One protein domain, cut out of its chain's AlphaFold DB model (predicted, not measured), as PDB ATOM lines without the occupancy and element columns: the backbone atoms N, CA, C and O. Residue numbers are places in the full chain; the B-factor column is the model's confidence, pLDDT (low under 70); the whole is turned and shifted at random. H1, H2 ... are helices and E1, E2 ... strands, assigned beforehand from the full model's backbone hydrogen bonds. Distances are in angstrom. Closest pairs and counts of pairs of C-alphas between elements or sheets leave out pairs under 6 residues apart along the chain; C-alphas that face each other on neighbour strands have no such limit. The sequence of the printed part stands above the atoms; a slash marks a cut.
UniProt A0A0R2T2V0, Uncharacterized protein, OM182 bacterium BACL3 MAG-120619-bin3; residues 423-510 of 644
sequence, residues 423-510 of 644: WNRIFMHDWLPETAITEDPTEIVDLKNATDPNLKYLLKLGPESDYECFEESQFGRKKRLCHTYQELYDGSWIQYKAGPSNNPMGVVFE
ATOM      1  N   TRP A 423     -36.974  -2.109  30.574       93.31
ATOM      2  CA  TRP A 423     -38.190  -1.799  31.337       93.31
ATOM      3  C   TRP A 423     -38.954  -3.057  31.747       93.31
ATOM      4  O   TRP A 423     -39.347  -3.170  32.906       93.31
ATOM      5  N   ASN A 424     -39.105  -4.024  30.838       89.81
ATOM      6  CA  ASN A 424     -39.779  -5.277  31.156       89.81
ATOM      7  C   ASN A 424     -39.006  -6.055  32.237       89.81
ATOM      8  O   ASN A 424     -39.598  -6.546  33.196       89.81
ATOM      9  N   ARG A 425     -37.670  -6.102  32.135       91.25
ATOM     10  CA  ARG A 425     -36.800  -6.737  33.144       91.25
ATOM     11  C   ARG A 425     -36.945  -6.101  34.527       91.25
ATOM     12  O   ARG A 425     -36.871  -6.823  35.512       91.25
ATOM     13  N   ILE A 426     -37.141  -4.783  34.597       88.25
ATOM     14  CA  ILE A 426     -37.288  -4.050  35.860       88.25
ATOM     15  C   ILE A 426     -38.688  -4.228  36.441       88.25
ATOM     16  O   ILE A 426     -38.816  -4.618  37.588       88.25
ATOM     17  N   PHE A 427     -39.735  -3.939  35.668       83.50
ATOM     18  CA  PHE A 427     -41.080  -3.767  36.225       83.50
ATOM     19  C   PHE A 427     -41.990  -4.989  36.086       83.50
ATOM     20  O   PHE A 427     -42.993  -5.065  36.790       83.50
ATOM     21  N   MET A 428     -41.688  -5.929  35.185       80.50
ATOM     22  CA  MET A 428     -42.512  -7.136  35.015       80.50
ATOM     23  C   MET A 428     -41.969  -8.338  35.776       80.50
ATOM     24  O   MET A 428     -42.743  -9.200  36.187       80.50
ATOM     25  N   HIS A 429     -40.648  -8.429  35.911       81.94
ATOM     26  CA  HIS A 429     -39.993  -9.629  36.433       81.94
ATOM     27  C   HIS A 429     -39.030  -9.368  37.588       81.94
ATOM     28  O   HIS A 429     -38.518 -10.334  38.148       81.94
ATOM     29  N   ASP A 430     -38.767  -8.101  37.922       82.88
ATOM     30  CA  ASP A 430     -37.800  -7.701  38.951       82.88
ATOM     31  C   ASP A 430     -36.391  -8.309  38.750       82.88
ATOM     32  O   ASP A 430     -35.625  -8.478  39.695       82.88
ATOM     33  N   TRP A 431     -36.018  -8.634  37.505       87.38
ATOM     34  CA  TRP A 431     -34.687  -9.139  37.133       87.38
ATOM     35  C   TRP A 431     -33.608  -8.058  37.180       87.38
ATOM     36  O   TRP A 431     -32.418  -8.346  37.283       87.38
ATOM     37  N   LEU A 432     -34.025  -6.800  37.062       89.12
ATOM     38  CA  LEU A 432     -33.179  -5.636  37.250       89.12
ATOM     39  C   LEU A 432     -33.794  -4.732  38.320       89.12
ATOM     40  O   LEU A 432     -35.005  -4.519  38.314       89.12
ATOM     41  N   PRO A 433     -32.987  -4.139  39.210       85.31
ATOM     42  CA  PRO A 433     -33.504  -3.194  40.187       85.31
ATOM     43  C   PRO A 433     -33.875  -1.862  39.521       85.31
ATOM     44  O   PRO A 433     -33.256  -1.449  38.539       85.31
ATOM     45  N   GLU A 434     -34.785  -1.092  40.128       88.75
ATOM     46  CA  GLU A 434     -35.078   0.286  39.688       88.75
ATOM     47  C   GLU A 434     -33.835   1.199  39.702       88.75
ATOM     48  O   GLU A 434     -33.781   2.209  38.998       88.75
ATOM     49  N   THR A 435     -32.783   0.838  40.447       90.75
ATOM     50  CA  THR A 435     -31.493   1.538  40.393       90.75
ATOM     51  C   THR A 435     -30.798   1.426  39.036       90.75
ATOM     52  O   THR A 435     -29.863   2.186  38.810       90.75
ATOM     53  N   ALA A 436     -31.242   0.556  38.127       95.31
ATOM     54  CA  ALA A 436     -30.779   0.510  36.739       95.31
ATOM     55  C   ALA A 436     -31.328   1.664  35.874       95.31
ATOM     56  O   ALA A 436     -30.903   1.835  34.727       95.31
ATOM     57  N   ILE A 437     -32.244   2.475  36.417       96.38
ATOM     58  CA  ILE A 437     -32.820   3.647  35.753       96.38
ATOM     59  C   ILE A 437     -31.965   4.888  36.032       96.38
ATOM     60  O   ILE A 437     -31.449   5.090  37.141       96.38
ATOM     61  N   THR A 438     -31.816   5.739  35.023       96.75
ATOM     62  CA  THR A 438     -31.213   7.074  35.136       96.75
ATOM     63  C   THR A 438     -31.967   8.084  34.270       96.75
ATOM     64  O   THR A 438     -32.735   7.715  33.384       96.75
ATOM     65  N   GLU A 439     -31.757   9.368  34.541       94.38
ATOM     66  CA  GLU A 439     -32.184  10.486  33.688       94.38
ATOM     67  C   GLU A 439     -30.985  11.109  32.941       94.38
ATOM     68  O   GLU A 439     -31.166  12.023  32.135       94.38
ATOM     69  N   ASP A 440     -29.759  10.624  33.195       93.69
ATOM     70  CA  ASP A 440     -28.534  11.064  32.525       93.69
ATOM     71  C   ASP A 440     -28.149  10.080  31.400       93.69
ATOM     72  O   ASP A 440     -27.730   8.952  31.680       93.69
ATOM     73  N   PRO A 441     -28.245  10.477  30.115       90.62
ATOM     74  CA  PRO A 441     -27.906   9.604  28.993       90.62
ATOM     75  C   PRO A 441     -26.432   9.175  28.971       90.62
ATOM     76  O   PRO A 441     -26.112   8.179  28.328       90.62
ATOM     77  N   THR A 442     -25.532   9.896  29.649       91.31
ATOM     78  CA  THR A 442     -24.094   9.571  29.677       91.31
ATOM     79  C   THR A 442     -23.746   8.425  30.625       91.31
ATOM     80  O   THR A 442     -22.652   7.870  30.533       91.31
ATOM     81  N   GLU A 443     -24.669   8.044  31.511       95.81
ATOM     82  CA  GLU A 443     -24.500   6.908  32.420       95.81
ATOM     83  C   GLU A 443     -24.944   5.577  31.797       95.81
ATOM     84  O   GLU A 443     -24.604   4.521  32.330       95.81
ATOM     85  N   ILE A 444     -25.706   5.616  30.695       96.12
ATOM     86  CA  ILE A 444     -26.268   4.422  30.056       96.12
ATOM     87  C   ILE A 444     -25.161   3.540  29.486       96.12
ATOM     88  O   ILE A 444     -24.293   3.984  28.733       96.12
ATOM     89  N   VAL A 445     -25.247   2.257  29.815       95.56
ATOM     90  CA  VAL A 445     -24.397   1.193  29.297       95.56
ATOM     91  C   VAL A 445     -25.197   0.358  28.304       95.56
ATOM     92  O   VAL A 445     -26.405   0.179  28.451       95.56
ATOM     93  N   ASP A 446     -24.510  -0.162  27.290       92.50
ATOM     94  CA  ASP A 446     -25.102  -1.077  26.320       92.50
ATOM     95  C   ASP A 446     -25.605  -2.353  27.013       92.50
ATOM     96  O   ASP A 446     -24.880  -3.003  27.773       92.50
ATOM     97  N   LEU A 447     -26.866  -2.697  26.758       92.88
ATOM     98  CA  LEU A 447     -27.529  -3.858  27.340       92.88
ATOM     99  C   LEU A 447     -27.090  -5.174  26.672       92.88
ATOM    100  O   LEU A 447     -27.265  -6.252  27.252       92.88
ATOM    101  N   LYS A 448     -26.504  -5.127  25.469       90.12
ATOM    102  CA  LYS A 448     -26.046  -6.318  24.748       90.12
ATOM    103  C   LYS A 448     -24.986  -7.063  25.565       90.12
ATOM    104  O   LYS A 448     -23.899  -6.553  25.817       90.12
ATOM    105  N   ASN A 449     -25.284  -8.314  25.931       87.50
ATOM    106  CA  ASN A 449     -24.425  -9.170  26.767       87.50
ATOM    107  C   ASN A 449     -24.089  -8.587  28.156       87.50
ATOM    108  O   ASN A 449     -23.098  -8.991  28.774       87.50
ATOM    109  N   ALA A 450     -24.891  -7.646  28.654       92.44
ATOM    110  CA  ALA A 450     -24.748  -7.114  30.000       92.44
ATOM    111  C   ALA A 450     -24.943  -8.208  31.065       92.44
ATOM    112  O   ALA A 450     -25.756  -9.114  30.900       92.44
ATOM    113  N   THR A 451     -24.181  -8.119  32.159       90.69
ATOM    114  CA  THR A 451     -24.226  -9.094  33.268       90.69
ATOM    115  C   THR A 451     -24.186  -8.460  34.660       90.69
ATOM    116  O   THR A 451     -24.410  -9.164  35.639       90.69
ATOM    117  N   ASP A 452     -23.915  -7.156  34.781       94.06
ATOM    118  CA  ASP A 452     -23.858  -6.463  36.074       94.06
ATOM    119  C   ASP A 452     -25.176  -5.718  36.342       94.06
ATOM    120  O   ASP A 452     -25.399  -4.660  35.754       94.06
ATOM    121  N   PRO A 453     -26.046  -6.203  37.245       90.56
ATOM    122  CA  PRO A 453     -27.350  -5.586  37.490       90.56
ATOM    123  C   PRO A 453     -27.267  -4.203  38.164       90.56
ATOM    124  O   PRO A 453     -28.290  -3.540  38.329       90.56
ATOM    125  N   ASN A 454     -26.075  -3.747  38.570       91.31
ATOM    126  CA  ASN A 454     -25.888  -2.468  39.262       91.31
ATOM    127  C   ASN A 454     -25.623  -1.281  38.319       91.31
ATOM    128  O   ASN A 454     -25.541  -0.141  38.785       91.31
ATOM    129  N   LEU A 455     -25.446  -1.529  37.019       96.62
ATOM    130  CA  LEU A 455     -25.216  -0.480  36.022       96.62
ATOM    131  C   LEU A 455     -26.534   0.138  35.530       96.62
ATOM    132  O   LEU A 455     -27.626  -0.339  35.838       96.62
ATOM    133  N   LYS A 456     -26.430   1.240  34.778       97.94
ATOM    134  CA  LYS A 456     -27.585   1.938  34.206       97.94
ATOM    135  C   LYS A 456     -27.866   1.427  32.800       97.94
ATOM    136  O   LYS A 456     -26.999   1.508  31.936       97.94
ATOM    137  N   TYR A 457     -29.085   0.954  32.570       97.81
ATOM    138  CA  TYR A 457     -29.507   0.388  31.284       97.81
ATOM    139  C   TYR A 457     -30.727   1.084  30.693       97.81
ATOM    140  O   TYR A 457     -30.958   0.996  29.490       97.81
ATOM    141  N   LEU A 458     -31.501   1.780  31.528       97.38
ATOM    142  CA  LEU A 458     -32.749   2.403  31.120       97.38
ATOM    143  C   LEU A 458     -32.706   3.908  31.366       97.38
ATOM    144  O   LEU A 458     -32.590   4.371  32.503       97.38
ATOM    145  N   LEU A 459     -32.834   4.677  30.292       95.88
ATOM    146  CA  LEU A 459     -32.947   6.123  30.340       95.88
ATOM    147  C   LEU A 459     -34.418   6.507  30.422       95.88
ATOM    148  O   LEU A 459     -35.193   6.229  29.508       95.88
ATOM    149  N   LYS A 460     -34.800   7.197  31.488       94.25
ATOM    150  CA  LYS A 460     -36.100   7.850  31.598       94.25
ATOM    151  C   LYS A 460     -36.014   9.239  30.971       94.25
ATOM    152  O   LYS A 460     -35.239  10.076  31.430       94.25
ATOM    153  N   LEU A 461     -36.807   9.495  29.928       92.25
ATOM    154  CA  LEU A 461     -36.871  10.828  29.331       92.25
ATOM    155  C   LEU A 461     -37.584  11.816  30.264       92.25
ATOM    156  O   LEU A 461     -38.330  11.431  31.165       92.25
ATOM    157  N   GLY A 462     -37.328  13.109  30.056       88.00
ATOM    158  CA  GLY A 462     -37.887  14.150  30.910       88.00
ATOM    159  C   GLY A 462     -39.394  14.366  30.717       88.00
ATOM    160  O   GLY A 462     -39.991  13.827  29.785       88.00
ATOM    161  N   PRO A 463     -40.010  15.220  31.559       88.75
ATOM    162  CA  PRO A 463     -41.461  15.433  31.590       88.75
ATOM    163  C   PRO A 463     -42.082  15.887  30.263       88.75
ATOM    164  O   PRO A 463     -43.277  15.729  30.042       88.75
ATOM    165  N   GLU A 464     -41.287  16.482  29.376       89.19
ATOM    166  CA  GLU A 464     -41.689  16.843  28.016       89.19
ATOM    167  C   GLU A 464     -42.048  15.647  27.117       89.19
ATOM    168  O   GLU A 464     -42.771  15.832  26.137       89.19
ATOM    169  N   SER A 465     -41.564  14.449  27.451       89.25
ATOM    170  CA  SER A 465     -41.884  13.188  26.771       89.25
ATOM    171  C   SER A 465     -42.974  12.387  27.484       89.25
ATOM    172  O   SER A 465     -43.412  11.361  26.964       89.25
ATOM    173  N   ASP A 466     -43.429  12.834  28.657       88.56
ATOM    174  CA  ASP A 466     -44.476  12.143  29.399       88.56
ATOM    175  C   ASP A 466     -45.801  12.174  28.634       88.56
ATOM    176  O   ASP A 466     -46.163  13.145  27.962       88.56
ATOM    177  N   TYR A 467     -46.572  11.103  28.773       87.19
ATOM    178  CA  TYR A 467     -47.866  10.967  28.123       87.19
ATOM    179  C   TYR A 467     -48.903  10.395  29.073       87.19
ATOM    180  O   TYR A 467     -48.625   9.785  30.107       87.19
ATOM    181  N   GLU A 468     -50.154  10.610  28.700       84.94
ATOM    182  CA  GLU A 468     -51.282  10.093  29.445       84.94
ATOM    183  C   GLU A 468     -51.514   8.642  29.040       84.94
ATOM    184  O   GLU A 468     -51.880   8.338  27.904       84.94
ATOM    185  N   CYS A 469     -51.296   7.742  29.986       78.31
ATOM    186  CA  CYS A 469     -51.591   6.330  29.846       78.31
ATOM    187  C   CYS A 469     -52.778   5.960  30.725       78.31
ATOM    188  O   CYS A 469     -53.319   6.769  31.492       78.31
ATOM    189  N   PHE A 470     -53.195   4.709  30.602       71.38
ATOM    190  CA  PHE A 470     -54.308   4.207  31.365       71.38
ATOM    191  C   PHE A 470     -53.955   2.886  32.013       71.38
ATOM    192  O   PHE A 470     -53.424   1.988  31.370       71.38
ATOM    193  N   GLU A 471     -54.290   2.796  33.286       66.00
ATOM    194  CA  GLU A 471     -54.245   1.569  34.052       66.00
ATOM    195  C   GLU A 471     -55.621   0.913  33.921       66.00
ATOM    196  O   GLU A 471     -56.634   1.456  34.383       66.00
ATOM    197  N   GLU A 472     -55.657  -0.206  33.200       53.62
ATOM    198  CA  GLU A 472     -56.791  -1.121  33.209       53.62
ATOM    199  C   GLU A 472     -56.829  -1.776  34.590       53.62
ATOM    200  O   GLU A 472     -55.854  -2.355  35.061       53.62
ATOM    201  N   SER A 473     -57.964  -1.658  35.261       51.12
ATOM    202  CA  SER A 473     -58.233  -2.392  36.487       51.12
ATOM    203  C   SER A 473     -59.593  -3.051  36.345       51.12
ATOM    204  O   SER A 473     -60.421  -2.613  35.541       51.12
ATOM    205  N   GLN A 474     -59.877  -4.038  37.189       40.00
ATOM    206  CA  GLN A 474     -61.186  -4.701  37.252       40.00
ATOM    207  C   GLN A 474     -62.374  -3.741  37.530       40.00
ATOM    208  O   GLN A 474     -63.522  -4.172  37.563       40.00
ATOM    209  N   PHE A 475     -62.117  -2.439  37.709       37.00
ATOM    210  CA  PHE A 475     -63.096  -1.396  38.011       37.00
ATOM    211  C   PHE A 475     -63.065  -0.204  37.040       37.00
ATOM    212  O   PHE A 475     -63.666   0.839  37.299       37.00
ATOM    213  N   GLY A 476     -62.388  -0.357  35.900       41.28
ATOM    214  CA  GLY A 476     -62.366   0.625  34.821       41.28
ATOM    215  C   GLY A 476     -61.011   1.294  34.614       41.28
ATOM    216  O   GLY A 476     -60.023   1.027  35.301       41.28
ATOM    217  N   ARG A 477     -60.984   2.164  33.603       55.56
ATOM    218  CA  ARG A 477     -59.778   2.754  33.023       55.56
ATOM    219  C   ARG A 477     -59.351   4.004  33.803       55.56
ATOM    220  O   ARG A 477     -59.986   5.055  33.681       55.56
ATOM    221  N   LYS A 478     -58.276   3.924  34.598       66.31
ATOM    222  CA  LYS A 478     -57.748   5.068  35.367       66.31
ATOM    223  C   LYS A 478     -56.634   5.767  34.601       66.31
ATOM    224  O   LYS A 478     -55.650   5.149  34.217       66.31
ATOM    225  N   LYS A 479     -56.765   7.080  34.426       73.69
ATOM    226  CA  LYS A 479     -55.744   7.910  33.784       73.69
ATOM    227  C   LYS A 479     -54.521   8.081  34.693       73.69
ATOM    228  O   LYS A 479     -54.677   8.412  35.871       73.69
ATOM    229  N   ARG A 480     -53.327   7.880  34.142       78.06
ATOM    230  CA  ARG A 480     -52.026   8.018  34.812       78.06
ATOM    231  C   ARG A 480     -51.059   8.778  33.907       78.06
ATOM    232  O   ARG A 480     -51.260   8.850  32.696       78.06
ATOM    233  N   LEU A 481     -50.024   9.345  34.517       83.19
ATOM    234  CA  LEU A 481     -48.868   9.854  33.791       83.19
ATOM    235  C   LEU A 481     -47.889   8.690  33.608       83.19
ATOM    236  O   LEU A 481     -47.528   8.056  34.599       83.19
ATOM    237  N   CYS A 482     -47.520   8.402  32.366       86.75
ATOM    238  CA  CYS A 482     -46.487   7.436  32.014       86.75
ATOM    239  C   CYS A 482     -45.319   8.141  31.334       86.75
ATOM    240  O   CYS A 482     -45.444   9.266  30.846       86.75
ATOM    241  N   HIS A 483     -44.195   7.438  31.304       89.12
ATOM    242  CA  HIS A 483     -42.920   7.952  30.839       89.12
ATOM    243  C   HIS A 483     -42.491   7.231  29.565       89.12
ATOM    244  O   HIS A 483     -42.766   6.040  29.387       89.12
ATOM    245  N   THR A 484     -41.802   7.959  28.695       91.69
ATOM    246  CA  THR A 484     -41.064   7.375  27.576       91.69
ATOM    247  C   THR A 484     -39.658   7.023  28.041       91.69
ATOM    248  O   THR A 484     -39.028   7.785  28.781       91.69
ATOM    249  N   TYR A 485     -39.165   5.879  27.580       93.75
ATOM    250  CA  TYR A 485     -37.845   5.382  27.925       93.75
ATOM    251  C   TYR A 485     -36.999   5.131  26.684       93.75
ATOM    252  O   TYR A 485     -37.528   4.851  25.605       93.75
ATOM    253  N   GLN A 486     -35.684   5.218  26.859       94.19
ATOM    254  CA  GLN A 486     -34.697   4.806  25.871       94.19
ATOM    255  C   GLN A 486     -33.708   3.809  26.479       94.19
ATOM    256  O   GLN A 486     -33.384   3.892  27.663       94.19
ATOM    257  N   GLU A 487     -33.186   2.901  25.667       93.81
ATOM    258  CA  GLU A 487     -32.079   2.012  26.030       93.81
ATOM    259  C   GLU A 487     -31.089   1.892  24.871       93.81
ATOM    260  O   GLU A 487     -31.437   2.154  23.716       93.81
ATOM    261  N   LEU A 488     -29.852   1.513  25.185       91.06
ATOM    262  CA  LEU A 488     -28.813   1.242  24.198       91.06
ATOM    263  C   LEU A 488     -28.656  -0.274  24.048       91.06
ATOM    264  O   LEU A 488     -28.426  -0.968  25.039       91.06
ATOM    265  N   TYR A 489     -28.764  -0.779  22.821       88.75
ATOM    266  CA  TYR A 489     -28.553  -2.192  22.511       88.75
ATOM    267  C   TYR A 489     -27.731  -2.338  21.232       88.75
ATOM    268  O   TYR A 489     -28.148  -1.879  20.166       88.75
ATOM    269  N   ASP A 490     -26.574  -2.991  21.338       84.31
ATOM    270  CA  ASP A 490     -25.647  -3.238  20.225       84.31
ATOM    271  C   ASP A 490     -25.310  -1.944  19.453       84.31
ATOM    272  O   ASP A 490     -25.399  -1.851  18.227       84.31
ATOM    273  N   GLY A 491     -25.005  -0.887  20.211       81.31
ATOM    274  CA  GLY A 491     -24.655   0.438  19.706       81.31
ATOM    275  C   GLY A 491     -25.813   1.267  19.138       81.31
ATOM    276  O   GLY A 491     -25.561   2.372  18.662       81.31
ATOM    277  N   SER A 492     -27.057   0.779  19.185       82.19
ATOM    278  CA  SER A 492     -28.236   1.484  18.659       82.19
ATOM    279  C   SER A 492     -29.206   1.886  19.765       82.19
ATOM    280  O   SER A 492     -29.491   1.098  20.669       82.19
ATOM    281  N   TRP A 493     -29.738   3.106  19.685       88.75
ATOM    282  CA  TRP A 493     -30.760   3.573  20.615       88.75
ATOM    283  C   TRP A 493     -32.130   3.023  20.240       88.75
ATOM    284  O   TRP A 493     -32.551   3.064  19.083       88.75
ATOM    285  N   ILE A 494     -32.844   2.557  21.254       88.62
ATOM    286  CA  ILE A 494     -34.192   2.014  21.151       88.62
ATOM    287  C   ILE A 494     -35.091   2.840  22.057       88.62
ATOM    288  O   ILE A 494     -34.713   3.135  23.186       88.62
ATOM    289  N   GLN A 495     -36.274   3.211  21.567       90.62
ATOM    290  CA  GLN A 495     -37.260   3.964  22.336       90.62
ATOM    291  C   GLN A 495     -38.586   3.223  22.407       90.62
ATOM    292  O   GLN A 495     -39.053   2.619  21.437       90.62
ATOM    293  N   TYR A 496     -39.214   3.313  23.570       89.38
ATOM    294  CA  TYR A 496     -40.541   2.774  23.776       89.38
ATOM    295  C   TYR A 496     -41.311   3.525  24.853       89.38
ATOM    296  O   TYR A 496     -40.774   4.175  25.755       89.38
ATOM    297  N   LYS A 497     -42.625   3.385  24.738       87.44
ATOM    298  CA  LYS A 497     -43.609   3.746  25.742       87.44
ATOM    299  C   LYS A 497     -43.896   2.534  26.600       87.44
ATOM    300  O   LYS A 497     -44.109   1.447  26.078       87.44
ATOM    301  N   ALA A 498     -43.960   2.730  27.905       77.69
ATOM    302  CA  ALA A 498     -44.378   1.683  28.817       77.69
ATOM    303  C   ALA A 498     -45.733   1.988  29.466       77.69
ATOM    304  O   ALA A 498     -46.108   3.142  29.701       77.69
ATOM    305  N   GLY A 499     -46.500   0.942  29.751       66.25
ATOM    306  CA  GLY A 499     -47.682   1.084  30.595       66.25
ATOM    307  C   GLY A 499     -47.314   1.485  32.034       66.25
ATOM    308  O   GLY A 499     -46.140   1.658  32.365       66.25
ATOM    309  N   PRO A 500     -48.305   1.632  32.926       62.69
ATOM    310  CA  PRO A 500     -48.027   1.623  34.362       62.69
ATOM    311  C   PRO A 500     -47.256   0.344  34.748       62.69
ATOM    312  O   PRO A 500     -47.332  -0.655  34.036       62.69
ATOM    313  N   SER A 501     -46.524   0.364  35.866       57.66
ATOM    314  CA  SER A 501     -45.621  -0.727  36.289       57.66
ATOM    315  C   SER A 501     -46.282  -2.105  36.426       57.66
ATOM    316  O   SER A 501     -45.592  -3.108  36.459       57.66
ATOM    317  N   ASN A 502     -47.612  -2.175  36.461       55.53
ATOM    318  CA  ASN A 502     -48.393  -3.409  36.500       55.53
ATOM    319  C   ASN A 502     -48.979  -3.828  35.139       55.53
ATOM    320  O   ASN A 502     -49.906  -4.634  35.108       55.53
ATOM    321  N   ASN A 503     -48.512  -3.262  34.022       65.81
ATOM    322  CA  ASN A 503     -48.985  -3.632  32.693       65.81
ATOM    323  C   ASN A 503     -48.390  -4.984  32.260       65.81
ATOM    324  O   ASN A 503     -47.209  -5.030  31.912       65.81
ATOM    325  N   PRO A 504     -49.186  -6.065  32.170       66.06
ATOM    326  CA  PRO A 504     -48.663  -7.354  31.738       66.06
ATOM    327  C   PRO A 504     -48.398  -7.408  30.226       66.06
ATOM    328  O   PRO A 504     -47.961  -8.437  29.722       66.06
ATOM    329  N   MET A 505     -48.708  -6.338  29.484       73.25
ATOM    330  CA  MET A 505     -48.511  -6.270  28.037       73.25
ATOM    331  C   MET A 505     -47.112  -5.801  27.620       73.25
ATOM    332  O   MET A 505     -46.872  -5.720  26.422       73.25
ATOM    333  N   GLY A 506     -46.247  -5.436  28.572       80.19
ATOM    334  CA  GLY A 506     -44.900  -4.956  28.274       80.19
ATOM    335  C   GLY A 506     -44.856  -3.528  27.734       80.19
ATOM    336  O   GLY A 506     -45.578  -2.630  28.207       80.19
ATOM    337  N   VAL A 507     -43.974  -3.318  26.757       86.62
ATOM    338  CA  VAL A 507     -43.669  -2.012  26.165       86.62
ATOM    339  C   VAL A 507     -44.204  -1.910  24.744       86.62
ATOM    340  O   VAL A 507     -44.464  -2.889  24.055       86.62
ATOM    341  N   VAL A 508     -44.356  -0.677  24.279       83.75
ATOM    342  CA  VAL A 508     -44.780  -0.368  22.919       83.75
ATOM    343  C   VAL A 508     -43.705   0.481  22.263       83.75
ATOM    344  O   VAL A 508     -43.455   1.614  22.685       83.75
ATOM    345  N   PHE A 509     -43.062  -0.064  21.234       84.81
ATOM    346  CA  PHE A 509     -41.980   0.620  20.534       84.81
ATOM    347  C   PHE A 509     -42.472   1.842  19.768       84.81
ATOM    348  O   PHE A 509     -43.577   1.866  19.222       84.81
ATOM    349  N   GLU A 510     -41.627   2.871  19.726       82.25
ATOM    350  CA  GLU A 510     -41.871   4.076  18.946       82.25
ATOM    351  C   GLU A 510     -40.560   4.632  18.368       82.25
ATOM    352  O   GLU A 510     -39.475   4.274  18.828       82.25
TER     353      GLU A 510
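AT A GLANCE: This is residues 423 to 510 of the 644 residues of an uncharacterized protein of OM182 bacterium BACL3 MAG-120619-bin3 (UniProt A0A0R2T2V0). A small, strongly twisted sheet of four strands, E1, E4, E5 and E6, has the short helix H1 over one face, and the two-stranded hairpin of E2 and E3 reaches away from the sheet as a long arm. A long stretch with no named element, residues 428 to 457, loops between H1 and E1 and pairs briefly with E1. The printed part has 88 residues, with one named helix and then six named strands along the chain; under half of the residues are in named elements, and the class is mostly strand. The sheet's order is E1, E4, E5, E6, all antiparallel, and E2 and E3 form a second antiparallel sheet. The whole is compact, with a radius of gyration of the C-alphas of 13.4 A and spans of 40 by 27 by 20 A.

IN THESE COORDINATES: H1, residues 423 to 427, begins at C-alpha 423 (-38.190, -1.799, 31.337). E1 is residues 458 to 460. E2, residues 467 to 473, is 18.9 A long, and E3, residues 476 to 482, is 17.5 A. E4, residues 484 to 489, is 16.5 A long. E5, residues 492 to 498, is 19.1 A and begins at C-alpha 492 (-28.236, 1.484, 18.659). E6, residues 507 to 510, ends at C-alpha 510 (-41.871, 4.076, 18.946).

HOW THE PARTS SIT: In the larger sheet E1 and E6 are the edge strands. E1 and E4 are antiparallel at 153 degrees, with N 459 and O 486 within hydrogen-bond range at 2.8 A. E4, E5 and E6 make a meander, each strand the antiparallel neighbour of the one before. In the hairpin E4 and E5, N 487 and O 494 are 2.9 A apart; in the hairpin E5 and E6, N 497 and O 508 are 2.8 A apart. Residues 437 to 438 pair, parallel, with residues 458 to 459 of E1. H1 is on this sheet at a height of 9.6 A and lies only just over E5, with 3 of its 5 C-alphas; its O i to N i+4 pair is within hydrogen-bond range. The closest C-alphas of H1 and E1 are those of Trp 423 and Leu 458, 6.9 A apart. E3 runs on into E4 across a break of 1 residue, at 61 degrees. In the hairpin E2 and E3, N 469 and O 480 are 2.9 A apart. H1 is apart from E2 and E3.

THE WHOLE: The C-alphas farthest apart, those of Phe 475 and Gly 491, are 42.6 A apart. The printed part has no cut. The link from H1 to E1, 30 residues, is long. The mean pLDDT of the printed part is 83.5, and residues 471 to 478 and 499 to 504 are under 70.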